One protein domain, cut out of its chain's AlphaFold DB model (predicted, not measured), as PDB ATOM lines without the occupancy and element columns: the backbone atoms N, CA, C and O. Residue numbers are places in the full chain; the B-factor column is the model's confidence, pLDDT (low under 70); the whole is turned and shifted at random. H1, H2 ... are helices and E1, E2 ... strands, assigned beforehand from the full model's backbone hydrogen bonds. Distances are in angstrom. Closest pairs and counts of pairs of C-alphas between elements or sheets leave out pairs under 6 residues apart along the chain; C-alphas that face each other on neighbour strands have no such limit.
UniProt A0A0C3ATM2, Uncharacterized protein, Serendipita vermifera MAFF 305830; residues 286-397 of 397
ATOM      1  N   ARG A 286     262.825 291.756 233.734       74.06
ATOM      2  CA  ARG A 286     264.265 291.852 233.452       74.06
ATOM      3  C   ARG A 286     264.904 290.552 232.998       74.06
ATOM      4  O   ARG A 286     266.109 290.534 232.766       74.06
ATOM      5  N   GLN A 287     264.149 289.463 232.918       85.12
ATOM      6  CA  GLN A 287     264.728 288.225 232.436       85.12
ATOM      7  C   GLN A 287     264.743 288.193 230.916       85.12
ATOM      8  O   GLN A 287     263.713 288.367 230.262       85.12
ATOM      9  N   ASP A 288     265.927 287.943 230.375       88.38
ATOM     10  CA  ASP A 288     266.121 287.788 228.947       88.38
ATOM     11  C   ASP A 288     265.561 286.458 228.449       88.38
ATOM     12  O   ASP A 288     265.588 285.433 229.139       88.38
ATOM     13  N   ILE A 289     265.114 286.466 227.195       90.56
ATOM     14  CA  ILE A 289     264.859 285.232 226.459       90.56
ATOM     15  C   ILE A 289     266.146 284.396 226.407       90.56
ATOM     16  O   ILE A 289     267.189 284.913 225.996       90.56
ATOM     17  N   PRO A 290     266.094 283.095 226.759       94.44
ATOM     18  CA  PRO A 290     267.247 282.212 226.634       94.44
ATOM     19  C   PRO A 290     267.754 282.172 225.195       94.44
ATOM     20  O   PRO A 290     266.984 281.921 224.268       94.44
ATOM     21  N   LYS A 291     269.061 282.360 225.001       94.94
ATOM     22  CA  LYS A 291     269.683 282.318 223.670       94.94
ATOM     23  C   LYS A 291     269.447 280.974 222.974       94.94
ATOM     24  O   LYS A 291     269.263 280.928 221.761       94.94
ATOM     25  N   GLU A 292     269.410 279.896 223.750       97.06
ATOM     26  CA  GLU A 292     269.161 278.535 223.283       97.06
ATOM     27  C   GLU A 292     267.766 278.367 222.666       97.06
ATOM     28  O   GLU A 292     267.547 277.417 221.919       97.06
ATOM     29  N   LEU A 293     266.814 279.272 222.943       96.75
ATOM     30  CA  LEU A 293     265.480 279.223 222.341       96.75
ATOM     31  C   LEU A 293     265.558 279.252 220.809       96.75
ATOM     32  O   LEU A 293     264.809 278.535 220.150       96.75
ATOM     33  N   TRP A 294     266.479 280.040 220.250       96.56
ATOM     34  CA  TRP A 294     266.651 280.173 218.804       96.56
ATOM     35  C   TRP A 294     267.168 278.884 218.155       96.56
ATOM     36  O   TRP A 294     266.736 278.533 217.059       96.56
ATOM     37  N   ASP A 295     268.036 278.148 218.852       97.50
ATOM     38  CA  ASP A 295     268.551 276.858 218.380       97.50
ATOM     39  C   ASP A 295     267.489 275.753 218.492       97.50
ATOM     40  O   ASP A 295     267.424 274.849 217.656       97.50
ATOM     41  N   LEU A 296     266.638 275.824 219.520       98.00
ATOM     42  CA  LEU A 296     265.556 274.864 219.741       98.00
ATOM     43  C   LEU A 296     264.362 275.080 218.807       98.00
ATOM     44  O   LEU A 296     263.655 274.116 218.513       98.00
ATOM     45  N   CYS A 297     264.142 276.310 218.341       98.25
ATOM     46  CA  CYS A 297     262.980 276.701 217.544       98.25
ATOM     47  C   CYS A 297     263.367 277.312 216.180       98.25
ATOM     48  O   CYS A 297     262.914 278.409 215.857       98.25
ATOM     49  N   PRO A 298     264.144 276.614 215.330       98.00
ATOM     50  CA  PRO A 298     264.720 277.177 214.104       98.00
ATOM     51  C   PRO A 298     263.695 277.576 213.027       98.00
ATOM     52  O   PRO A 298     264.058 278.229 212.053       98.00
ATOM     53  N   GLN A 299     262.431 277.158 213.161       98.12
ATOM     54  CA  GLN A 299     261.334 277.463 212.229       98.12
ATOM     55  C   GLN A 299     260.382 278.547 212.754       98.12
ATOM     56  O   GLN A 299     259.330 278.781 212.162       98.12
ATOM     57  N   LEU A 300     260.716 279.188 213.875       98.00
ATOM     58  CA  LEU A 300     259.817 280.111 214.550       98.00
ATOM     59  C   LEU A 300     259.688 281.428 213.769       98.00
ATOM     60  O   LEU A 300     260.643 282.187 213.639       98.00
ATOM     61  N   GLU A 301     258.479 281.706 213.286       97.31
ATOM     62  CA  GLU A 301     258.090 282.881 212.495       97.31
ATOM     63  C   GLU A 301     257.481 283.986 213.378       97.31
ATOM     64  O   GLU A 301     257.670 285.179 213.125       97.31
ATOM     65  N   THR A 302     256.755 283.588 214.431       95.69
ATOM     66  CA  THR A 302     256.020 284.486 215.335       95.69
ATOM     67  C   THR A 302     256.351 284.221 216.800       95.69
ATOM     68  O   THR A 302     256.223 283.095 217.279       95.69
ATOM     69  N   LEU A 303     256.688 285.272 217.547       94.94
ATOM     70  CA  LEU A 303     256.932 285.200 218.985       94.94
ATOM     71  C   LEU A 303     256.070 286.218 219.728       94.94
ATOM     72  O   LEU A 303     256.186 287.418 219.494       94.94
ATOM     73  N   ARG A 304     255.262 285.745 220.677       92.50
ATOM     74  CA  ARG A 304     254.689 286.576 221.736       92.50
ATOM     75  C   ARG A 304     255.423 286.299 223.029       92.50
ATOM     76  O   ARG A 304     255.496 285.150 223.461       92.50
ATOM     77  N   THR A 305     255.925 287.345 223.658       89.75
ATOM     78  CA  THR A 305     256.705 287.223 224.886       89.75
ATOM     79  C   THR A 305     256.526 288.447 225.762       89.75
ATOM     80  O   THR A 305     256.225 289.531 225.267       89.75
ATOM     81  N   GLY A 306     256.682 288.230 227.066       84.12
ATOM     82  CA  GLY A 306     256.786 289.293 228.054       84.12
ATOM     83  C   GLY A 306     258.201 289.520 228.589       84.12
ATOM     84  O   GLY A 306     258.375 290.216 229.580       84.12
ATOM     85  N   MET A 307     259.182 288.847 227.995       86.19
ATOM     86  CA  MET A 307     260.573 288.809 228.445       86.19
ATOM     87  C   MET A 307     261.419 289.847 227.707       86.19
ATOM     88  O   MET A 307     261.076 290.250 226.592       86.19
ATOM     89  N   SER A 308     262.556 290.210 228.298       84.75
ATOM     90  CA  SER A 308     263.545 291.082 227.667       84.75
ATOM     91  C   SER A 308     264.125 290.441 226.399       84.75
ATOM     92  O   SER A 308     264.364 289.232 226.323       84.75
ATOM     93  N   LEU A 309     264.343 291.273 225.379       86.75
ATOM     94  CA  LEU A 309     264.795 290.875 224.044       86.75
ATOM     95  C   LEU A 309     266.279 291.182 223.806       86.75
ATOM     96  O   LEU A 309     266.690 291.340 222.658       86.75
ATOM     97  N   THR A 310     267.089 291.262 224.867       86.50
ATOM     98  CA  THR A 310     268.519 291.606 224.785       86.50
ATOM     99  C   THR A 310     269.312 290.700 223.841       86.50
ATOM    100  O   THR A 310     270.264 291.159 223.211       86.50
ATOM    101  N   PHE A 311     268.912 289.433 223.691       89.25
ATOM    102  CA  PHE A 311     269.519 288.496 222.744       89.25
ATOM    103  C   PHE A 311     268.664 288.369 221.474       89.25
ATOM    104  O   PHE A 311     267.704 287.591 221.468       89.25
ATOM    105  N   PRO A 312     268.998 289.094 220.387       89.69
ATOM    106  CA  PRO A 312     268.257 288.989 219.140       89.69
ATOM    107  C   PRO A 312     268.393 287.588 218.525       89.69
ATOM    108  O   PRO A 312     269.369 286.873 218.791       89.69
ATOM    109  N   PRO A 313     267.440 287.199 217.666       94.00
ATOM    110  CA  PRO A 313     267.556 285.979 216.886       94.00
ATOM    111  C   PRO A 313     268.762 286.052 215.924       94.00
ATOM    112  O   PRO A 313     269.131 287.140 215.471       94.00
ATOM    113  N   PRO A 314     269.380 284.910 215.559       94.50
ATOM    114  CA  PRO A 314     270.410 284.869 214.524       94.50
ATOM    115  C   PRO A 314     269.927 285.474 213.199       94.50
ATOM    116  O   PRO A 314     268.753 285.379 212.855       94.50
ATOM    117  N   PHE A 315     270.848 286.017 212.395       91.75
ATOM    118  CA  PHE A 315     270.519 286.730 211.149       91.75
ATOM    119  C   PHE A 315     269.646 285.933 210.160       91.75
ATOM    120  O   PHE A 315     268.814 286.503 209.463       91.75
ATOM    121  N   PHE A 316     269.807 284.610 210.109       93.88
ATOM    122  CA  PHE A 316     269.070 283.729 209.192       93.88
ATOM    123  C   PHE A 316     267.791 283.137 209.795       93.88
ATOM    124  O   PHE A 316     267.139 282.308 209.165       93.88
ATOM    125  N   HIS A 317     267.451 283.509 211.028       95.94
ATOM    126  CA  HIS A 317     266.295 282.965 211.719       95.94
ATOM    127  C   HIS A 317     264.994 283.537 211.115       95.94
ATOM    128  O   HIS A 317     264.909 284.753 210.927       95.94
ATOM    129  N   PRO A 318     263.959 282.719 210.833       96.81
ATOM    130  CA  PRO A 318     262.788 283.129 210.043       96.81
ATOM    131  C   PRO A 318     261.797 284.042 210.781       96.81
ATOM    132  O   PRO A 318     260.764 284.411 210.226       96.81
ATOM    133  N   ILE A 319     262.092 284.403 212.028       96.19
ATOM    134  CA  ILE A 319     261.206 285.213 212.860       96.19
ATOM    135  C   ILE A 319     261.018 286.599 212.252       96.19
ATOM    136  O   ILE A 319     261.967 287.360 212.076       96.19
ATOM    137  N   HIS A 320     259.765 286.922 211.952       95.38
ATOM    138  CA  HIS A 320     259.394 288.185 211.327       95.38
ATOM    139  C   HIS A 320     258.238 288.888 212.032       95.38
ATOM    140  O   HIS A 320     257.896 290.018 211.670       95.38
ATOM    141  N   THR A 321     257.618 288.240 213.023       94.88
ATOM    142  CA  THR A 321     256.520 288.813 213.800       94.88
ATOM    143  C   THR A 321     256.798 288.739 215.294       94.88
ATOM    144  O   THR A 321     256.924 287.658 215.868       94.88
ATOM    145  N   LEU A 322     256.848 289.908 215.927       92.69
ATOM    146  CA  LEU A 322     256.953 290.065 217.373       92.69
ATOM    147  C   LEU A 322     255.625 290.570 217.931       92.69
ATOM    148  O   LEU A 322     255.041 291.502 217.390       92.69
ATOM    149  N   ILE A 323     255.158 289.978 219.022       91.06
ATOM    150  CA  ILE A 323     253.964 290.417 219.741       91.06
ATOM    151  C   ILE A 323     254.385 290.771 221.168       91.06
ATOM    152  O   ILE A 323     254.853 289.906 221.914       91.06
ATOM    153  N   VAL A 324     254.217 292.036 221.541       86.00
ATOM    154  CA  VAL A 324     254.636 292.580 222.840       86.00
ATOM    155  C   VAL A 324     253.434 292.724 223.766       86.00
ATOM    156  O   VAL A 324     252.353 293.128 223.336       86.00
ATOM    157  N   CYS A 325     253.615 292.368 225.038       77.50
ATOM    158  CA  CYS A 325     252.547 292.357 226.032       77.50
ATOM    159  C   CYS A 325     252.587 293.619 226.916       77.50
ATOM    160  O   CYS A 325     253.558 293.828 227.618       77.50
ATOM    161  N   ASN A 326     251.485 294.367 227.017       67.88
ATOM    162  CA  ASN A 326     251.265 295.422 228.029       67.88
ATOM    163  C   ASN A 326     252.118 296.724 227.923       67.88
ATOM    164  O   ASN A 326     253.217 296.748 227.376       67.88
ATOM    165  N   GLU A 327     251.586 297.815 228.491       52.09
ATOM    166  CA  GLU A 327     252.179 299.163 228.577       52.09
ATOM    167  C   GLU A 327     253.484 299.192 229.394       52.09
ATOM    168  O   GLU A 327     254.452 299.841 228.993       52.09
ATOM    169  N   ASP A 328     253.564 298.426 230.490       57.56
ATOM    170  CA  ASP A 328     254.749 298.402 231.363       57.56
ATOM    171  C   ASP A 328     255.985 297.798 230.680       57.56
ATOM    172  O   ASP A 328     257.114 298.112 231.046       57.56
ATOM    173  N   GLN A 329     255.789 296.956 229.661       54.94
ATOM    174  CA  GLN A 329     256.892 296.410 228.865       54.94
ATOM    175  C   GLN A 329     257.325 297.370 227.770       54.94
ATOM    176  O   GLN A 329     258.509 297.451 227.465       54.94
ATOM    177  N   MET A 330     256.391 298.132 227.194       51.88
ATOM    178  CA  MET A 330     256.733 299.134 226.186       51.88
ATOM    179  C   MET A 330     257.652 300.221 226.743       51.88
ATOM    180  O   MET A 330     258.562 300.641 226.042       51.88
ATOM    181  N   THR A 331     257.466 300.613 228.007       52.44
ATOM    182  CA  THR A 331     258.355 301.571 228.695       52.44
ATOM    183  C   THR A 331     259.735 301.008 229.048       52.44
ATOM    184  O   THR A 331     260.563 301.744 229.568       52.44
ATOM    185  N   GLN A 332     259.981 299.715 228.807       55.44
ATOM    186  CA  GLN A 332     261.250 299.041 229.111       55.44
ATOM    187  C   GLN A 332     261.937 298.469 227.872       55.44
ATOM    188  O   GLN A 332     263.086 298.027 227.941       55.44
ATOM    189  N   ILE A 333     261.264 298.484 226.721       64.06
ATOM    190  CA  ILE A 333     261.895 298.225 225.432       64.06
ATOM    191  C   ILE A 333     262.542 299.539 224.974       64.06
ATOM    192  O   ILE A 333     262.163 300.137 223.971       64.06
ATOM    193  N   ASP A 334     263.528 300.011 225.738       60.84
ATOM    194  CA  ASP A 334     264.245 301.251 225.416       60.84
ATOM    195  C   ASP A 334     264.958 301.107 224.059       60.84
ATOM    196  O   ASP A 334     265.068 302.057 223.278       60.84
ATOM    197  N   LYS A 335     265.417 299.881 223.749       73.44
ATOM    198  CA  LYS A 335     266.043 299.504 222.477       73.44
ATOM    199  C   LYS A 335     265.726 298.056 222.116       73.44
ATOM    200  O   LYS A 335     266.180 297.138 222.800       73.44
ATOM    201  N   ILE A 336     265.011 297.837 221.012       76.31
ATOM    202  CA  ILE A 336     264.998 296.515 220.366       76.31
ATOM    203  C   ILE A 336     266.333 296.396 219.621       76.31
ATOM    204  O   ILE A 336     266.598 297.245 218.765       76.31
ATOM    205  N   PRO A 337     267.192 295.403 219.937       81.75
ATOM    206  CA  PRO A 337     268.421 295.197 219.174       81.75
ATOM    207  C   PRO A 337     268.092 294.939 217.700       81.75
ATOM    208  O   PRO A 337     266.961 294.585 217.381       81.75
ATOM    209  N   GLU A 338     269.064 295.081 216.796       84.44
ATOM    210  CA  GLU A 338     268.834 294.825 215.368       84.44
ATOM    211  C   GLU A 338     268.205 293.434 215.167       84.44
ATOM    212  O   GLU A 338     268.822 292.408 215.466       84.44
ATOM    213  N   TRP A 339     266.954 293.404 214.694       89.12
ATOM    214  CA  TRP A 339     266.218 292.180 214.371       89.12
ATOM    215  C   TRP A 339     266.103 292.071 212.851       89.12
ATOM    216  O   TRP A 339     265.201 292.666 212.260       89.12
ATOM    217  N   PRO A 340     266.999 291.317 212.189       85.69
ATOM    218  CA  PRO A 340     267.228 291.479 210.753       85.69
ATOM    219  C   PRO A 340     266.022 291.173 209.866       85.69
ATOM    220  O   PRO A 340     265.880 291.786 208.814       85.69
ATOM    221  N   ASN A 341     265.160 290.250 210.302       92.75
ATOM    222  CA  ASN A 341     264.001 289.781 209.541       92.75
ATOM    223  C   ASN A 341     262.664 290.276 210.114       92.75
ATOM    224  O   ASN A 341     261.610 289.816 209.676       92.75
ATOM    225  N   LEU A 342     262.677 291.185 211.099       93.44
ATOM    226  CA  LEU A 342     261.451 291.701 211.701       93.44
ATOM    227  C   LEU A 342     260.684 292.553 210.686       93.44
ATOM    228  O   LEU A 342     261.192 293.555 210.194       93.44
ATOM    229  N   LYS A 343     259.438 292.158 210.413       94.00
ATOM    230  CA  LYS A 343     258.528 292.833 209.472       94.00
ATOM    231  C   LYS A 343     257.299 293.404 210.157       94.00
ATOM    232  O   LYS A 343     256.720 294.381 209.689       94.00
ATOM    233  N   LYS A 344     256.874 292.771 211.249       93.19
ATOM    234  CA  LYS A 344     255.640 293.105 211.952       93.19
ATOM    235  C   LYS A 344     255.848 293.084 213.457       93.19
ATOM    236  O   LYS A 344     256.334 292.097 214.006       93.19
ATOM    237  N   MET A 345     255.401 294.139 214.116       91.12
ATOM    238  CA  MET A 345     255.293 294.220 215.562       91.12
ATOM    239  C   MET A 345     253.827 294.440 215.929       91.12
ATOM    240  O   MET A 345     253.177 295.321 215.375       91.12
ATOM    241  N   VAL A 346     253.295 293.621 216.829       89.62
ATOM    242  CA  VAL A 346     251.927 293.752 217.335       89.62
ATOM    243  C   VAL A 346     251.989 294.138 218.799       89.62
ATOM    244  O   VAL A 346     252.585 293.426 219.608       89.62
ATOM    245  N   ILE A 347     251.350 295.244 219.145       85.81
ATOM    246  CA  ILE A 347     251.134 295.636 220.531       85.81
ATOM    247  C   ILE A 347     249.829 294.975 220.975       85.81
ATOM    248  O   ILE A 347     248.766 295.249 220.423       85.81
ATOM    249  N   ASP A 348     249.893 294.074 221.958       84.00
ATOM    250  CA  ASP A 348     248.741 293.292 222.445       84.00
ATOM    251  C   ASP A 348     247.789 294.126 223.337       84.00
ATOM    252  O   ASP A 348     247.285 293.667 224.361       84.00
ATOM    253  N   LEU A 349     247.568 295.388 222.963       76.56
ATOM    254  CA  LEU A 349     246.658 296.350 223.577       76.56
ATOM    255  C   LEU A 349     246.045 297.230 222.481       76.56
ATOM    256  O   LEU A 349     246.742 297.549 221.524       76.56
ATOM    257  N   PRO A 350     244.770 297.647 222.600       75.69
ATOM    258  CA  PRO A 350     244.197 298.608 221.662       75.69
ATOM    259  C   PRO A 350     244.944 299.945 221.743       75.69
ATOM    260  O   PRO A 350     245.214 300.418 222.850       75.69
ATOM    261  N   TRP A 351     245.177 300.615 220.611       73.06
ATOM    262  CA  TRP A 351     245.924 301.887 220.578       73.06
ATOM    263  C   TRP A 351     245.387 302.970 221.506       73.06
ATOM    264  O   TRP A 351     246.152 303.738 222.068       73.06
ATOM    265  N   ARG A 352     244.068 303.002 221.731       70.88
ATOM    266  CA  ARG A 352     243.438 303.940 222.675       70.88
ATOM    267  C   ARG A 352     243.983 303.846 224.111       70.88
ATOM    268  O   ARG A 352     243.626 304.690 224.925       70.88
ATOM    269  N   TRP A 353     244.708 302.779 224.452       65.50
ATOM    270  CA  TRP A 353     245.255 302.531 225.792       65.50
ATOM    271  C   TRP A 353     246.765 302.787 225.824       65.50
ATOM    272  O   TRP A 353     247.284 303.258 226.826       65.50
ATOM    273  N   VAL A 354     247.436 302.640 224.680       63.31
ATOM    274  CA  VAL A 354     248.816 303.081 224.461       63.31
ATOM    275  C   VAL A 354     248.837 304.618 224.502       63.31
ATOM    276  O   VAL A 354     248.670 305.281 223.484       63.31
ATOM    277  N   GLY A 355     248.932 305.212 225.694       61.16
ATOM    278  CA  GLY A 355     248.971 306.669 225.863       61.16
ATOM    279  C   GLY A 355     250.136 307.328 225.107       61.16
ATOM    280  O   GLY A 355     250.979 306.654 224.516       61.16
ATOM    281  N   GLU A 356     250.257 308.662 225.179       59.56
ATOM    282  CA  GLU A 356     251.342 309.408 224.502       59.56
ATOM    283  C   GLU A 356     252.766 308.924 224.868       59.56
ATOM    284  O   GLU A 356     253.707 309.169 224.111       59.56
ATOM    285  N   GLY A 357     252.921 308.225 226.002       54.94
ATOM    286  CA  GLY A 357     254.176 307.638 226.486       54.94
ATOM    287  C   GLY A 357     254.548 306.269 225.901       54.94
ATOM    288  O   GLY A 357     255.660 305.811 226.129       54.94
ATOM    289  N   GLY A 358     253.679 305.618 225.120       58.22
ATOM    290  CA  GLY A 358     253.969 304.334 224.467       58.22
ATOM    291  C   GLY A 358     254.810 304.468 223.193       58.22
ATOM    292  O   GLY A 358     254.520 303.821 222.188       58.22
ATOM    293  N   ARG A 359     255.811 305.351 223.181       64.00
ATOM    294  CA  ARG A 359     256.675 305.534 222.010       64.00
ATOM    295  C   ARG A 359     257.803 304.516 222.047       64.00
ATOM    296  O   ARG A 359     258.575 304.479 222.996       64.00
ATOM    297  N   ILE A 360     257.918 303.728 220.982       69.25
ATOM    298  CA  ILE A 360     259.110 302.915 220.735       69.25
ATOM    299  C   ILE A 360     260.234 303.898 220.398       69.25
ATOM    300  O   ILE A 360     260.257 304.460 219.302       69.25
ATOM    301  N   GLU A 361     261.127 304.160 221.356       68.31
ATOM    302  CA  GLU A 361     262.172 305.182 221.204       68.31
ATOM    303  C   GLU A 361     263.155 304.834 220.085       68.31
ATOM    304  O   GLU A 361     263.592 305.706 219.331       68.31
ATOM    305  N   SER A 362     263.491 303.549 219.954       71.62
ATOM    306  CA  SER A 362     264.345 303.070 218.877       71.62
ATOM    307  C   SER A 362     264.024 301.630 218.485       71.62
ATOM    308  O   SER A 362     263.989 300.713 219.308       71.62
ATOM    309  N   LEU A 363     263.796 301.447 217.186       77.56
ATOM    310  CA  LEU A 363     263.677 300.152 216.538       77.56
ATOM    311  C   LEU A 363     264.681 300.112 215.392       77.56
ATOM    312  O   LEU A 363     264.512 300.797 214.381       77.56
ATOM    313  N   GLU A 364     265.736 299.321 215.560       79.19
ATOM    314  CA  GLU A 364     266.723 299.094 214.512       79.19
ATOM    315  C   GLU A 364     266.279 297.900 213.660       79.19
ATOM    316  O   GLU A 364     266.314 296.747 214.089       79.19
ATOM    317  N   SER A 365     265.832 298.173 212.434       81.50
ATOM    318  CA  SER A 365     265.531 297.143 211.436       81.50
ATOM    319  C   SER A 365     266.058 297.556 210.068       81.50
ATOM    320  O   SER A 365     266.053 298.737 209.718       81.50
ATOM    321  N   ARG A 366     266.514 296.582 209.278       82.00
ATOM    322  CA  ARG A 366     266.920 296.805 207.881       82.00
ATOM    323  C   ARG A 366     265.726 297.002 206.957       82.00
ATOM    324  O   ARG A 366     265.857 297.635 205.913       82.00
ATOM    325  N   GLU A 367     264.580 296.449 207.335       86.12
ATOM    326  CA  GLU A 367     263.336 296.530 206.582       86.12
ATOM    327  C   GLU A 367     262.349 297.477 207.272       86.12
ATOM    328  O   GLU A 367     262.492 297.819 208.448       86.12
ATOM    329  N   THR A 368     261.332 297.918 206.530       89.19
ATOM    330  CA  THR A 368     260.213 298.643 207.132       89.19
ATOM    331  C   THR A 368     259.458 297.704 208.072       89.19
ATOM    332  O   THR A 368     258.979 296.656 207.639       89.19
ATOM    333  N   VAL A 369     259.316 298.091 209.340       90.75
ATOM    334  CA  VAL A 369     258.522 297.345 210.321       90.75
ATOM    335  C   VAL A 369     257.147 297.975 210.442       90.75
ATOM    336  O   VAL A 369     257.019 299.155 210.778       90.75
ATOM    337  N   ARG A 370     256.109 297.174 210.201       91.06
ATOM    338  CA  ARG A 370     254.724 297.566 210.451       91.06
ATOM    339  C   ARG A 370     254.387 297.375 211.923       91.06
ATOM    340  O   ARG A 370     254.566 296.271 212.443       91.06
ATOM    341  N   VAL A 371     253.862 298.414 212.567       87.56
ATOM    342  CA  VAL A 371     253.387 298.337 213.952       87.56
ATOM    343  C   VAL A 371     251.863 298.398 213.975       87.56
ATOM    344  O   VAL A 371     251.257 299.373 213.532       87.56
ATOM    345  N   GLU A 372     251.256 297.332 214.485       88.19
ATOM    346  CA  GLU A 372     249.807 297.161 214.602       88.19
ATOM    347  C   GLU A 372     249.400 297.020 216.075       88.19
ATOM    348  O   GLU A 372     250.197 296.560 216.897       88.19
ATOM    349  N   ASP A 373     248.155 297.350 216.410       84.94
ATOM    350  CA  ASP A 373     247.563 296.882 217.666       84.94
ATOM    351  C   ASP A 373     246.980 295.470 217.520       84.94
ATOM    352  O   ASP A 373     247.002 294.843 216.457       84.94
ATOM    353  N   ARG A 374     246.422 294.967 218.622       82.19
ATOM    354  CA  ARG A 374     245.723 293.678 218.689       82.19
ATOM    355  C   ARG A 374     244.540 293.542 217.724       82.19
ATOM    356  O   ARG A 374     244.172 292.414 217.406       82.19
ATOM    357  N   ASP A 375     243.956 294.654 217.279       80.25
ATOM    358  CA  ASP A 375     242.812 294.676 216.363       80.25
ATOM    359  C   ASP A 375     243.272 294.783 214.891       80.25
ATOM    360  O   ASP A 375     242.453 294.775 213.971       80.25
ATOM    361  N   GLY A 376     244.591 294.825 214.656       82.38
ATOM    362  CA  GLY A 376     245.206 294.919 213.334       82.38
ATOM    363  C   GLY A 376     245.250 296.341 212.776       82.38
ATOM    364  O   GLY A 376     245.573 296.527 211.600       82.38
ATOM    365  N   PHE A 377     244.933 297.357 213.584       82.25
ATOM    366  CA  PHE A 377     245.027 298.746 213.158       82.25
ATOM    367  C   PHE A 377     246.497 299.160 213.098       82.25
ATOM    368  O   PHE A 377     247.213 299.111 214.101       82.25
ATOM    369  N   THR A 378     246.958 299.551 211.909       78.50
ATOM    370  CA  THR A 378     248.322 300.049 211.693       78.50
ATOM    371  C   THR A 378     248.349 301.545 211.947       78.50
ATOM    372  O   THR A 378     247.667 302.281 211.245       78.50
ATOM    373  N   VAL A 379     249.150 301.996 212.912       70.62
ATOM    374  CA  VAL A 379     249.328 303.440 213.161       70.62
ATOM    375  C   VAL A 379     250.621 303.936 212.526       70.62
ATOM    376  O   VAL A 379     250.667 305.035 211.978       70.62
ATOM    377  N   HIS A 380     251.668 303.109 212.561       74.81
ATOM    378  CA  HIS A 380     253.015 303.541 212.222       74.81
ATOM    379  C   HIS A 380     253.768 302.497 211.395       74.81
ATOM    380  O   HIS A 380     253.743 301.296 211.688       74.81
ATOM    381  N   GLU A 381     254.517 302.982 210.409       81.88
ATOM    382  CA  GLU A 381     255.594 302.234 209.764       81.88
ATOM    383  C   GLU A 381     256.946 302.823 210.180       81.88
ATOM    384  O   GLU A 381     257.172 304.031 210.086       81.88
ATOM    385  N   TYR A 382     257.852 301.962 210.645       80.94
ATOM    386  CA  TYR A 382     259.200 302.344 211.060       80.94
ATOM    387  C   TYR A 382     260.190 301.948 209.974       80.94
ATOM    388  O   TYR A 382     260.328 300.767 209.659       80.94
ATOM    389  N   LYS A 383     260.912 302.928 209.426       79.00
ATOM    390  CA  LYS A 383     262.025 302.696 208.500       79.00
ATOM    391  C   LYS A 383     263.315 303.228 209.115       79.00
ATOM    392  O   LYS A 383     263.381 304.402 209.486       79.00
ATOM    393  N   SER A 384     264.335 302.376 209.218       70.56
ATOM    394  CA  SER A 384     265.659 302.817 209.665       70.56
ATOM    395  C   SER A 384     266.241 303.822 208.670       70.56
ATOM    396  O   SER A 384     266.150 303.640 207.452       70.56
ATOM    397  N   ARG A 385     266.808 304.918 209.183       66.25
ATOM    398  CA  ARG A 385     267.537 305.885 208.360       66.25
ATOM    399  C   ARG A 385     268.913 305.320 208.036       66.25
ATOM    400  O   ARG A 385     269.686 305.005 208.939       66.25
ATOM    401  N   GLU A 386     269.252 305.279 206.750       64.62
ATOM    402  CA  GLU A 386     270.637 305.092 206.318       64.62
ATOM    403  C   GLU A 386     271.497 306.224 206.917       64.62
ATOM    404  O   GLU A 386     271.420 307.373 206.485       64.62
ATOM    405  N   GLY A 387     272.278 305.915 207.958       65.19
ATOM    406  CA  GLY A 387     273.299 306.814 208.507       65.19
ATOM    407  C   GLY A 387     273.003 307.543 209.828       65.19
ATOM    408  O   GLY A 387     273.772 308.437 210.172       65.19
ATOM    409  N   GLY A 388     271.965 307.203 210.606       55.56
ATOM    410  CA  GLY A 388     271.801 307.814 211.936       55.56
ATOM    411  C   GLY A 388     270.561 307.393 212.724       55.56
ATOM    412  O   GLY A 388     269.472 307.277 212.171       55.56
ATOM    413  N   SER A 389     270.754 307.228 214.033       51.81
ATOM    414  CA  SER A 389     269.971 306.548 215.085       51.81
ATOM    415  C   SER A 389     268.536 307.024 215.382       51.81
ATOM    416  O   SER A 389     268.055 306.852 216.498       51.81
ATOM    417  N   THR A 390     267.820 307.616 214.424       56.75
ATOM    418  CA  THR A 390     266.420 308.039 214.630       56.75
ATOM    419  C   THR A 390     265.506 307.462 213.557       56.75
ATOM    420  O   THR A 390     265.597 307.813 212.378       56.75
ATOM    421  N   ALA A 391     264.613 306.561 213.972       58.38
ATOM    422  CA  ALA A 391     263.535 306.073 213.123       58.38
ATOM    423  C   ALA A 391     262.569 307.227 212.813       58.38
ATOM    424  O   ALA A 391     262.248 308.036 213.682       58.38
ATOM    425  N   THR A 392     262.129 307.334 211.560       59.28
ATOM    426  CA  THR A 392     261.071 308.284 211.191       59.28
ATOM    427  C   THR A 392     259.738 307.558 211.286       59.28
ATOM    428  O   THR A 392     259.555 306.547 210.612       59.28
ATOM    429  N   ILE A 393     258.833 308.067 212.121       63.00
ATOM    430  CA  ILE A 393     257.451 307.596 212.179       63.00
ATOM    431  C   ILE A 393     256.748 308.072 210.907       63.00
ATOM    432  O   ILE A 393     256.686 309.275 210.645       63.00
ATOM    433  N   ILE A 394     256.257 307.131 210.103       62.41
ATOM    434  CA  ILE A 394     255.350 307.422 208.993       62.41
ATOM    435  C   ILE A 394     253.941 307.130 209.502       62.41
ATOM    436  O   ILE A 394     253.602 305.966 209.729       62.41
ATOM    437  N   ASP A 395     253.149 308.178 209.717       63.66
ATOM    438  CA  ASP A 395     251.740 308.040 210.079       63.66
ATOM    439  C   ASP A 395     250.964 307.517 208.866       63.66
ATOM    440  O   ASP A 395     250.963 308.131 207.794       63.66
ATOM    441  N   VAL A 396     250.328 306.358 209.029       60.59
ATOM    442  CA  VAL A 396     249.457 305.757 208.014       60.59
ATOM    443  C   VAL A 396     248.035 306.244 208.299       60.59
ATOM    444  O   VAL A 396     247.452 305.882 209.316       60.59
ATOM    445  N   THR A 397     247.514 307.128 207.443       51.75
ATOM    446  CA  THR A 397     246.159 307.708 207.560       51.75
ATOM    447  C   THR A 397     245.058 306.734 207.189       51.75
ATOM    448  O   THR A 397     245.224 306.075 206.133       51.75
TER     449      THR A 397
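This is residues 286 to 397 of the 397 residues of an uncharacterized protein of Serendipita vermifera MAFF 305830 (UniProt A0A0C3ATM2). With little regular structure, the chain winds as a short solenoid: parallel strands E1 to E4 make one wall, long links return opposite it, antiparallel E5 and E6 extend it, and H1 lies beyond E1. The printed part has 112 residues, 36 in named elements, ordered H1 E1 E2 H2 E3 E4 E5 E6, class mixed; the mixed sheet runs E1 E2 E3 E4 E5 E6. It is compact, radius of gyration of the C-alphas 13.5 A, spans 39 by 31 by 23 A.

H1, residues 292 to 296, begins at C-alpha 292 (269.161, 278.535, 223.283). E1 is 302 to 305, E2 321 to 324, H2 327 to 330, E3 344 to 347, E4 369 to 373 (13.2 A), E5 378 to 383 (14.3 A). E6, 392 to 395, ends at C-alpha 395 (251.740, 308.040, 210.079).

The sheet is strongly twisted. Within hydrogen-bond range are N 303 and O 321 (E1, E2), 2.9 A; N 322 and O 344 (E2, E3), 3.0 A; N 345 and O 370 (E3, E4), 2.8 A. Hairpins E4-E5 and E5-E6, a meander of successive antiparallel neighbours, have N 371 and O 380 at 3.0 A and N 381 and O 394 at 3.2 A. E2, H2, E3 form a strand-helix-strand unit, parallel strands with a helix between, its crossover right-handed. H1 and H2 are apart, neither on the sheet; H1's O i to N i+4 pair is within range, and H2 is too short for one.

The farthest C-alphas, of Glu 292 and Thr 397, are 40.3 A apart. The printed part has no cut; links E1 to E2, H2 to E3 and E3 to E4 are long. The model's pLDDT is under 70 in residues 326 to 334, 353 to 361 and 385 to 397.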